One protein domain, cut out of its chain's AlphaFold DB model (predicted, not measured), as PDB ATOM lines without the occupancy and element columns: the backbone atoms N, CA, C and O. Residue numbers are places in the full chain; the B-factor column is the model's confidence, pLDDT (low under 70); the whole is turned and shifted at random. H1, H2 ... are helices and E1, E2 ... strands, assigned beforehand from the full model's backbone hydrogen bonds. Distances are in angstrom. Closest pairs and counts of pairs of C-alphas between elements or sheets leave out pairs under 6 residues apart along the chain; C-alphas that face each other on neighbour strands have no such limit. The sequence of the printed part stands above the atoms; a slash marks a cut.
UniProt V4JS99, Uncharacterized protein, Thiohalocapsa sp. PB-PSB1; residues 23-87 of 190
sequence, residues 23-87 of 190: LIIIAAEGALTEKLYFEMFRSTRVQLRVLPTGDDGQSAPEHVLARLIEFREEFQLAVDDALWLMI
ATOM      1  N   LEU A  23     -74.007 -23.422 195.209       94.31
ATOM      2  CA  LEU A  23     -72.888 -24.280 194.862       94.31
ATOM      3  C   LEU A  23     -72.375 -24.970 196.128       94.31
ATOM      4  O   LEU A  23     -72.069 -24.321 197.124       94.31
ATOM      5  N   ILE A  24     -72.272 -26.292 196.083       95.81
ATOM      6  CA  ILE A  24     -71.612 -27.087 197.115       95.81
ATOM      7  C   ILE A  24     -70.331 -27.635 196.504       95.81
ATOM      8  O   ILE A  24     -70.361 -28.315 195.477       95.81
ATOM      9  N   ILE A  25     -69.210 -27.328 197.138       96.75
ATOM     10  CA  ILE A  25     -67.893 -27.796 196.735       96.75
ATOM     11  C   ILE A  25     -67.427 -28.828 197.740       96.75
ATOM     12  O   ILE A  25     -67.381 -28.549 198.934       96.75
ATOM     13  N   ILE A  26     -67.088 -30.008 197.240       96.69
ATOM     14  CA  ILE A  26     -66.641 -31.143 198.037       96.69
ATOM     15  C   ILE A  26     -65.198 -31.425 197.641       96.69
ATOM     16  O   ILE A  26     -64.953 -31.822 196.506       96.69
ATOM     17  N   ALA A  27     -64.245 -31.223 198.545       96.25
ATOM     18  CA  ALA A  27     -62.900 -31.757 198.353       96.25
ATOM     19  C   ALA A  27     -62.871 -33.201 198.855       96.25
ATOM     20  O   ALA A  27     -63.277 -33.463 199.987       96.25
ATOM     21  N   ALA A  28     -62.448 -34.117 197.985       94.56
ATOM     22  CA  ALA A  28     -62.429 -35.549 198.247       94.56
ATOM     23  C   ALA A  28     -60.995 -36.089 198.280       94.56
ATOM     24  O   ALA A  28     -60.121 -35.613 197.541       94.56
ATOM     25  N   GLU A  29     -60.794 -37.088 199.133       91.31
ATOM     26  CA  GLU A  29     -59.575 -37.889 199.224       91.31
ATOM     27  C   GLU A  29     -59.368 -38.784 197.993       91.31
ATOM     28  O   GLU A  29     -58.250 -38.885 197.485       91.31
ATOM     29  N   GLY A  30     -60.424 -39.387 197.444       89.25
ATOM     30  CA  GLY A  30     -60.302 -40.193 196.238       89.25
ATOM     31  C   GLY A  30     -60.155 -39.378 194.948       89.25
ATOM     32  O   GLY A  30     -60.577 -38.222 194.818       89.25
ATOM     33  N   ALA A  31     -59.525 -40.004 193.951       88.81
ATOM     34  CA  ALA A  31     -59.247 -39.391 192.650       88.81
ATOM     35  C   ALA A  31     -60.397 -39.554 191.632       88.81
ATOM     36  O   ALA A  31     -60.518 -38.779 190.682       88.81
ATOM     37  N   LEU A  32     -61.242 -40.580 191.794       87.12
ATOM     38  CA  LEU A  32     -62.171 -41.031 190.747       87.12
ATOM     39  C   LEU A  32     -63.592 -41.279 191.265       87.12
ATOM     40  O   LEU A  32     -64.553 -40.727 190.725       87.12
ATOM     41  N   THR A  33     -63.738 -42.112 192.294       87.19
ATOM     42  CA  THR A  33     -65.025 -42.695 192.701       87.19
ATOM     43  C   THR A  33     -66.036 -41.648 193.158       87.19
ATOM     44  O   THR A  33     -67.186 -41.662 192.724       87.19
ATOM     45  N   GLU A  34     -65.613 -40.703 193.986       89.25
ATOM     46  CA  GLU A  34     -66.448 -39.667 194.585       89.25
ATOM     47  C   GLU A  34     -66.949 -38.702 193.520       89.25
ATOM     48  O   GLU A  34     -68.130 -38.359 193.488       89.25
ATOM     49  N   LYS A  35     -66.076 -38.316 192.583       88.50
ATOM     50  CA  LYS A  35     -66.468 -37.487 191.443       88.50
ATOM     51  C   LYS A  35     -67.569 -38.171 190.629       88.50
ATOM     52  O   LYS A  35     -68.607 -37.558 190.394       88.50
ATOM     53  N   LEU A  36     -67.380 -39.443 190.268       89.06
ATOM     54  CA  LEU A  36     -68.380 -40.224 189.529       89.06
ATOM     55  C   LEU A  36     -69.691 -40.375 190.314       89.06
ATOM     56  O   LEU A  36     -70.774 -40.255 189.742       89.06
ATOM     57  N   TYR A  37     -69.601 -40.609 191.626       90.44
ATOM     58  CA  TYR A  37     -70.765 -40.720 192.499       90.44
ATOM     59  C   TYR A  37     -71.567 -39.419 192.531       90.44
ATOM     60  O   TYR A  37     -72.788 -39.462 192.427       90.44
ATOM     61  N   PHE A  38     -70.918 -38.256 192.628       90.44
ATOM     62  CA  PHE A  38     -71.644 -36.991 192.725       90.44
ATOM     63  C   PHE A  38     -72.117 -36.426 191.380       90.44
ATOM     64  O   PHE A  38     -73.106 -35.694 191.351       90.44
ATOM     65  N   GLU A  39     -71.486 -36.793 190.261       84.50
ATOM     66  CA  GLU A  39     -71.894 -36.366 188.910       84.50
ATOM     67  C   GLU A  39     -73.324 -36.796 188.533       84.50
ATOM     68  O   GLU A  39     -73.963 -36.164 187.682       84.50
ATOM     69  N   MET A  40     -73.863 -37.840 189.175       84.25
ATOM     70  CA  MET A  40     -75.245 -38.273 188.944       84.25
ATOM     71  C   MET A  40     -76.286 -37.309 189.529       84.25
ATOM     72  O   MET A  40     -77.431 -37.287 189.069       84.25
ATOM     73  N   PHE A  41     -75.921 -36.490 190.520       84.88
ATOM     74  CA  PHE A  41     -76.845 -35.540 191.129       84.88
ATOM     75  C   PHE A  41     -76.934 -34.270 190.288       84.88
ATOM     76  O   PHE A  41     -76.077 -33.389 190.340       84.88
ATOM     77  N   ARG A  42     -78.027 -34.144 189.537       82.06
ATOM     78  CA  ARG A  42     -78.336 -32.935 188.766       82.06
ATOM     79  C   ARG A  42     -79.511 -32.205 189.393       82.06
ATOM     80  O   ARG A  42     -80.610 -32.743 189.485       82.06
ATOM     81  N   SER A  43     -79.289 -30.961 189.801       86.31
ATOM     82  CA  SER A  43     -80.331 -30.087 190.333       86.31
ATOM     83  C   SER A  43     -80.183 -28.676 189.773       86.31
ATOM     84  O   SER A  43     -79.089 -28.190 189.505       86.31
ATOM     85  N   THR A  44     -81.321 -28.014 189.580       85.69
ATOM     86  CA  THR A  44     -81.389 -26.626 189.100       85.69
ATOM     87  C   THR A  44     -81.160 -25.605 190.214       85.69
ATOM     88  O   THR A  44     -80.891 -24.443 189.926       85.69
ATOM     89  N   ARG A  45     -81.288 -26.030 191.480       89.62
ATOM     90  CA  ARG A  45     -81.140 -25.190 192.685       89.62
ATOM     91  C   ARG A  45     -79.846 -25.438 193.446       89.62
ATOM     92  O   ARG A  45     -79.433 -24.588 194.227       89.62
ATOM     93  N   VAL A  46     -79.252 -26.615 193.276       92.19
ATOM     94  CA  VAL A  46     -78.006 -27.000 193.939       92.19
ATOM     95  C   VAL A  46     -77.105 -27.627 192.895       92.19
ATOM     96  O   VAL A  46     -77.481 -28.612 192.269       92.19
ATOM     97  N   GLN A  47     -75.927 -27.054 192.715       92.06
ATOM     98  CA  GLN A  47     -74.885 -27.639 191.891       92.06
ATOM     99  C   GLN A  47     -73.778 -28.166 192.789       92.06
ATOM    100  O   GLN A  47     -73.402 -27.523 193.767       92.06
ATOM    101  N   LEU A  48     -73.288 -29.353 192.456       93.81
ATOM    102  CA  LEU A  48     -72.212 -30.021 193.171       93.81
ATOM    103  C   LEU A  48     -70.950 -29.948 192.328       93.81
ATOM    104  O   LEU A  48     -70.984 -30.198 191.123       93.81
ATOM    105  N   ARG A  49     -69.829 -29.627 192.970       93.31
ATOM    106  CA  ARG A  49     -68.511 -29.701 192.354       93.31
ATOM    107  C   ARG A  49     -67.569 -30.469 193.260       93.31
ATOM    108  O   ARG A  49     -67.310 -30.048 194.381       93.31
ATOM    109  N   VAL A  50     -67.029 -31.564 192.742       94.75
ATOM    110  CA  VAL A  50     -66.025 -32.360 193.448       94.75
ATOM    111  C   VAL A  50     -64.629 -31.910 193.027       94.75
ATOM    112  O   VAL A  50     -64.363 -31.741 191.834       94.75
ATOM    113  N   LEU A  51     -63.754 -31.705 194.007       94.81
ATOM    114  CA  LEU A  51     -62.318 -31.512 193.843       94.81
ATOM    115  C   LEU A  51     -61.641 -32.839 194.234       94.81
ATOM    116  O   LEU A  51     -61.438 -33.070 195.425       94.81
ATOM    117  N   PRO A  52     -61.368 -33.745 193.277       93.69
ATOM    118  CA  PRO A  52     -60.707 -35.017 193.562       93.69
ATOM    119  C   PRO A  52     -59.218 -34.812 193.854       93.69
ATOM    120  O   PRO A  52     -58.670 -33.740 193.567       93.69
ATOM    121  N   THR A  53     -58.564 -35.828 194.415       92.19
ATOM    122  CA  THR A  53     -57.096 -35.857 194.508       92.19
ATOM    123  C   THR A  53     -56.482 -35.841 193.111       92.19
ATOM    124  O   THR A  53     -57.005 -36.472 192.189       92.19
ATOM    125  N   GLY A  54     -55.421 -35.048 192.948       84.12
ATOM    126  CA  GLY A  54     -54.737 -34.869 191.675       84.12
ATOM    127  C   GLY A  54     -53.792 -36.023 191.346       84.12
ATOM    128  O   GLY A  54     -53.621 -36.967 192.116       84.12
ATOM    129  N   ASP A  55     -53.123 -35.909 190.199       84.00
ATOM    130  CA  ASP A  55     -52.091 -36.863 189.767       84.00
ATOM    131  C   ASP A  55     -50.833 -36.832 190.665       84.00
ATOM    132  O   ASP A  55     -49.939 -37.662 190.520       84.00
ATOM    133  N   ASP A  56     -50.759 -35.873 191.595       82.19
ATOM    134  CA  ASP A  56     -49.731 -35.764 192.631       82.19
ATOM    135  C   ASP A  56     -49.909 -36.773 193.776       82.19
ATOM    136  O   ASP A  56     -48.987 -36.952 194.571       82.19
ATOM    137  N   GLY A  57     -51.070 -37.433 193.860       83.06
ATOM    138  CA  GLY A  57     -51.377 -38.423 194.890       83.06
ATOM    139  C   GLY A  57     -51.541 -37.839 196.294       83.06
ATOM    140  O   GLY A  57     -51.558 -38.597 197.259       83.06
ATOM    141  N   GLN A  58     -51.667 -36.515 196.436       88.12
ATOM    142  CA  GLN A  58     -51.782 -35.850 197.736       88.12
ATOM    143  C   GLN A  58     -53.196 -36.011 198.323       88.12
ATOM    144  O   GLN A  58     -54.055 -35.124 198.231       88.12
ATOM    145  N   SER A  59     -53.443 -37.185 198.908       86.44
ATOM    146  CA  SER A  59     -54.747 -37.607 199.427       86.44
ATOM    147  C   SER A  59     -54.937 -37.326 200.923       86.44
ATOM    148  O   SER A  59     -56.072 -37.283 201.384       86.44
ATOM    149  N   ALA A  60     -53.859 -37.065 201.675       87.81
ATOM    150  CA  ALA A  60     -53.945 -36.837 203.117       87.81
ATOM    151  C   ALA A  60     -54.873 -35.649 203.480       87.81
ATOM    152  O   ALA A  60     -54.955 -34.674 202.717       87.81
ATOM    153  N   PRO A  61     -55.531 -35.671 204.659       90.44
ATOM    154  CA  PRO A  61     -56.517 -34.667 205.078       90.44
ATOM    155  C   PRO A  61     -56.073 -33.206 204.923       90.44
ATOM    156  O   PRO A  61     -56.863 -32.344 204.532       90.44
ATOM    157  N   GLU A  62     -54.803 -32.923 205.204       92.31
ATOM    158  CA  GLU A  62     -54.203 -31.593 205.075       92.31
ATOM    159  C   GLU A  62     -54.179 -31.084 203.631       92.31
ATOM    160  O   GLU A  62     -54.520 -29.927 203.380       92.31
ATOM    161  N   HIS A  63     -53.878 -31.956 202.671       93.06
ATOM    162  CA  HIS A  63     -53.876 -31.623 201.251       93.06
ATOM    163  C   HIS A  63     -55.298 -31.493 200.693       93.06
ATOM    164  O   HIS A  63     -55.569 -30.614 199.871       93.06
ATOM    165  N   VAL A  64     -56.238 -32.320 201.170       94.19
ATOM    166  CA  VAL A  64     -57.670 -32.188 200.839       94.19
ATOM    167  C   VAL A  64     -58.198 -30.828 201.312       94.19
ATOM    168  O   VAL A  64     -58.875 -30.119 200.560       94.19
ATOM    169  N   LEU A  65     -57.848 -30.422 202.537       95.31
ATOM    170  CA  LEU A  65     -58.205 -29.117 203.089       95.31
ATOM    171  C   LEU A  65     -57.544 -27.964 202.324       95.31
ATOM    172  O   LEU A  65     -58.230 -26.991 202.003       95.31
ATOM    173  N   ALA A  66     -56.252 -28.073 202.001       95.19
ATOM    174  CA  ALA A  66     -55.528 -27.060 201.235       95.19
ATOM    175  C   ALA A  66     -56.213 -26.779 199.887       95.19
ATOM    176  O   ALA A  66     -56.522 -25.625 199.595       95.19
ATOM    177  N   ARG A  67     -56.591 -27.824 199.136       94.94
ATOM    178  CA  ARG A  67     -57.339 -27.692 197.869       94.94
ATOM    179  C   ARG A  67     -58.653 -26.927 198.032       94.94
ATOM    180  O   ARG A  67     -59.023 -26.112 197.185       94.94
ATOM    181  N   LEU A  68     -59.382 -27.181 199.118       95.44
ATOM    182  CA  LEU A  68     -60.649 -26.502 199.392       95.44
ATOM    183  C   LEU A  68     -60.444 -25.017 199.743       95.44
ATOM    184  O   LEU A  68     -61.247 -24.168 199.342       95.44
ATOM    185  N   ILE A  69     -59.367 -24.698 200.467       95.62
ATOM    186  CA  ILE A  69     -58.967 -23.322 200.792       95.62
ATOM    187  C   ILE A  69     -58.543 -22.577 199.526       95.62
ATOM    188  O   ILE A  69     -59.065 -21.493 199.266       95.62
ATOM    189  N   GLU A  70     -57.679 -23.170 198.705       95.00
ATOM    190  CA  GLU A  70     -57.239 -22.599 197.427       95.00
ATOM    191  C   GLU A  70     -58.435 -22.283 196.524       95.00
ATOM    192  O   GLU A  70     -58.549 -21.176 195.997       95.00
ATOM    193  N   PHE A  71     -59.403 -23.199 196.428       95.44
ATOM    194  CA  PHE A  71     -60.630 -22.968 195.666       95.44
ATOM    195  C   PHE A  71     -61.430 -21.764 196.193       95.44
ATOM    196  O   PHE A  71     -61.936 -20.945 195.419       95.44
ATOM    197  N   ARG A  72     -61.549 -21.620 197.517       94.69
ATOM    198  CA  ARG A  72     -62.226 -20.472 198.145       94.69
ATOM    199  C   ARG A  72     -61.512 -19.151 197.845       94.69
ATOM    200  O   ARG A  72     -62.168 -18.111 197.728       94.69
ATOM    201  N   GLU A  73     -60.188 -19.166 197.773       94.62
ATOM    202  CA  GLU A  73     -59.386 -17.985 197.453       94.62
ATOM    203  C   GLU A  73     -59.431 -17.640 195.966       94.62
ATOM    204  O   GLU A  73     -59.432 -16.460 195.616       94.62
ATOM    205  N   GLU A  74     -59.540 -18.646 195.104       95.44
ATOM    206  CA  GLU A  74     -59.601 -18.487 193.658       95.44
ATOM    207  C   GLU A  74     -60.957 -17.945 193.182       95.44
ATOM    208  O   GLU A  74     -60.993 -17.123 192.263       95.44
ATOM    209  N   PHE A  75     -62.073 -18.358 193.799       95.62
ATOM    210  CA  PHE A  75     -63.430 -18.083 193.309       95.62
ATOM    211  C   PHE A  75     -64.249 -17.121 194.191       95.62
ATOM    212  O   PHE A  75     -64.159 -17.087 195.418       95.62
ATOM    213  N   GLN A  76     -65.110 -16.326 193.552       93.56
ATOM    214  CA  GLN A  76     -66.049 -15.406 194.212       93.56
ATOM    215  C   GLN A  76     -67.319 -16.129 194.693       93.56
ATOM    216  O   GLN A  76     -68.390 -15.929 194.126       93.56
ATOM    217  N   LEU A  77     -67.212 -16.995 195.702       93.31
ATOM    218  CA  LEU A  77     -68.356 -17.755 196.232       93.31
ATOM    219  C   LEU A  77     -69.449 -16.846 196.818       93.31
ATOM    220  O   LEU A  77     -69.159 -15.789 197.383       93.31
ATOM    221  N   ALA A  78     -70.708 -17.260 196.675       92.56
ATOM    222  CA  ALA A  78     -71.847 -16.610 197.312       92.56
ATOM    223  C   ALA A  78     -71.961 -17.003 198.793       92.56
ATOM    224  O   ALA A  78     -71.348 -17.961 199.252       92.56
ATOM    225  N   VAL A  79     -72.762 -16.246 199.547       91.31
ATOM    226  CA  VAL A  79     -72.952 -16.439 200.999       91.31
ATOM    227  C   VAL A  79     -73.584 -17.796 201.328       91.31
ATOM    228  O   VAL A  79     -73.356 -18.341 202.402       91.31
ATOM    229  N   ASP A  80     -74.383 -18.330 200.410       92.69
ATOM    230  CA  ASP A  80     -75.114 -19.589 200.518       92.69
ATOM    231  C   ASP A  80     -74.409 -20.777 199.842       92.69
ATOM    232  O   ASP A  80     -74.947 -21.890 199.846       92.69
ATOM    233  N   ASP A  81     -73.212 -20.558 199.289       95.31
ATOM    234  CA  ASP A  81     -72.344 -21.630 198.807       95.31
ATOM    235  C   ASP A  81     -71.680 -22.342 199.999       95.31
ATOM    236  O   ASP A  81     -71.365 -21.728 201.021       95.31
ATOM    237  N   ALA A  82     -71.450 -23.649 199.874       96.56
ATOM    238  CA  ALA A  82     -70.888 -24.465 200.947       96.56
ATOM    239  C   ALA A  82     -69.591 -25.163 200.526       96.56
ATOM    240  O   ALA A  82     -69.445 -25.605 199.388       96.56
ATOM    241  N   LEU A  83     -68.667 -25.289 201.479       97.12
ATOM    242  CA  LEU A  83     -67.378 -25.969 201.336       97.12
ATOM    243  C   LEU A  83     -67.373 -27.184 202.267       97.12
ATOM    244  O   LEU A  83     -67.600 -27.038 203.465       97.12
ATOM    245  N   TRP A  84     -67.212 -28.374 201.702       97.00
ATOM    246  CA  TRP A  84     -67.334 -29.659 202.384       97.00
ATOM    247  C   TRP A  84     -66.047 -30.460 202.185       97.00
ATOM    248  O   TRP A  84     -65.437 -30.422 201.115       97.00
ATOM    249  N   LEU A  85     -65.657 -31.201 203.220       94.69
ATOM    250  CA  LEU A  85     -64.575 -32.177 203.165       94.69
ATOM    251  C   LEU A  85     -65.178 -33.578 203.156       94.69
ATOM    252  O   LEU A  85     -66.083 -33.868 203.940       94.69
ATOM    253  N   MET A  86     -64.661 -34.428 202.282       93.31
ATOM    254  CA  MET A  86     -64.949 -35.853 202.243       93.31
ATOM    255  C   MET A  86     -63.625 -36.597 202.375       93.31
ATOM    256  O   MET A  86     -62.791 -36.557 201.474       93.31
ATOM    257  N   ILE A  87     -63.433 -37.198 203.540       89.69
ATOM    258  CA  ILE A  87     -62.185 -37.823 203.973       89.69
ATOM    259  C   ILE A  87     -62.554 -39.201 204.509       89.69
ATOM    260  O   ILE A  87     -63.579 -39.323 205.198       89.69
TER     261      ILE A  87
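AT A GLANCE: This is residues 23 to 87 of the 190 residues of an uncharacterized protein of Thiohalocapsa sp. PB-PSB1 (UniProt V4JS99). A small sheet of three parallel strands makes the middle layer, with one helix over each face: the longer H2 covers mainly E1 on one face, and the short H1 covers mainly E2 on the other. Both helices run along the strands, and the loop around residues 53 to 58 lies beyond the C-terminal end of E2. The printed part has 65 residues, with two named helices and three named strands in the order E1 H1 E2 H2 E3, and the sheet's order is E2 E1 E3, all parallel. The class is mixed, helices and strands; the whole is compact, with a radius of gyration of the C-alphas of 11.6 A and spans of 32 by 26 by 16 A.

HOW THE PARTS SIT: In the sheet, E1, residues 23 to 28, is the inner strand, and E2, residues 46 to 51, and E3, residues 82 to 86, are the edge strands. E2 and E1 are parallel, with 26 degrees between their directions; N 26 and O 49 are 2.9 A apart and N 51 and O 26 are 2.8 A apart, within hydrogen-bond range. E1 and E3 are parallel at 21 degrees, with N 25 and O 82 2.8 A apart and N 84 and O 25 2.8 A apart, also within range. H2, residues 61 to 74, is on the sheet at a height over the sheet of 9.0 A, over E1, and runs along the strands at 21 degrees to E1 on the local plane. The closest C-alphas of H2 and E1 are those of Val 64 and Ala 27, 5.8 A apart; those of H2 and E3 are Leu 68 and Leu 83, 7.0 A apart. With 2 of its 14 C-alphas falling on E3, H2 is only just not over that strand. H1, residues 33 to 39, is on the sheet on the opposite face, at a height over the sheet of 8.6 A. It lies over E2 and only just over E1, with 3 of its C-alphas falling on E1, and runs along the strands at 24 degrees to E2 on the local plane. The closest C-alphas of H1 and E2 are those of Lys 35 and Val 50, 5.5 A apart. H1 and H2 are apart. E1, H1, E2 form a strand-helix-strand unit, two parallel neighbour strands with a helix between them along the chain; E2, H2, E3 form a split one, with E1 between its strands in the sheet; both crossovers are right-handed. In H1 and H2 every O i to N i+4 pair is within hydrogen-bond range.

IN THESE COORDINATES: E1 begins at C-alpha 23, (-72.888, -24.280, 194.862), and measures 15.7 A to C-alpha 28. E2, residues 46 to 51, measures 16.3 A, and E3 12.9 A from C-alpha 82 to C-alpha 86 at (-64.949, -35.853, 202.243). H2 is 20.0 A long from C-alpha 61 at (-56.517, -34.667, 205.078) to C-alpha 74, and H1, residues 33 to 39, is 10.1 A long.

THE WHOLE: The two C-alphas farthest apart, those of Arg 45 and Asp 56, are 33.1 A apart. The printed part has no cut; the link from E1 to H1 is tight, the other three are short, and no link is long. The mean pLDDT of the printed part is 91.5, and no printed residue is under 70.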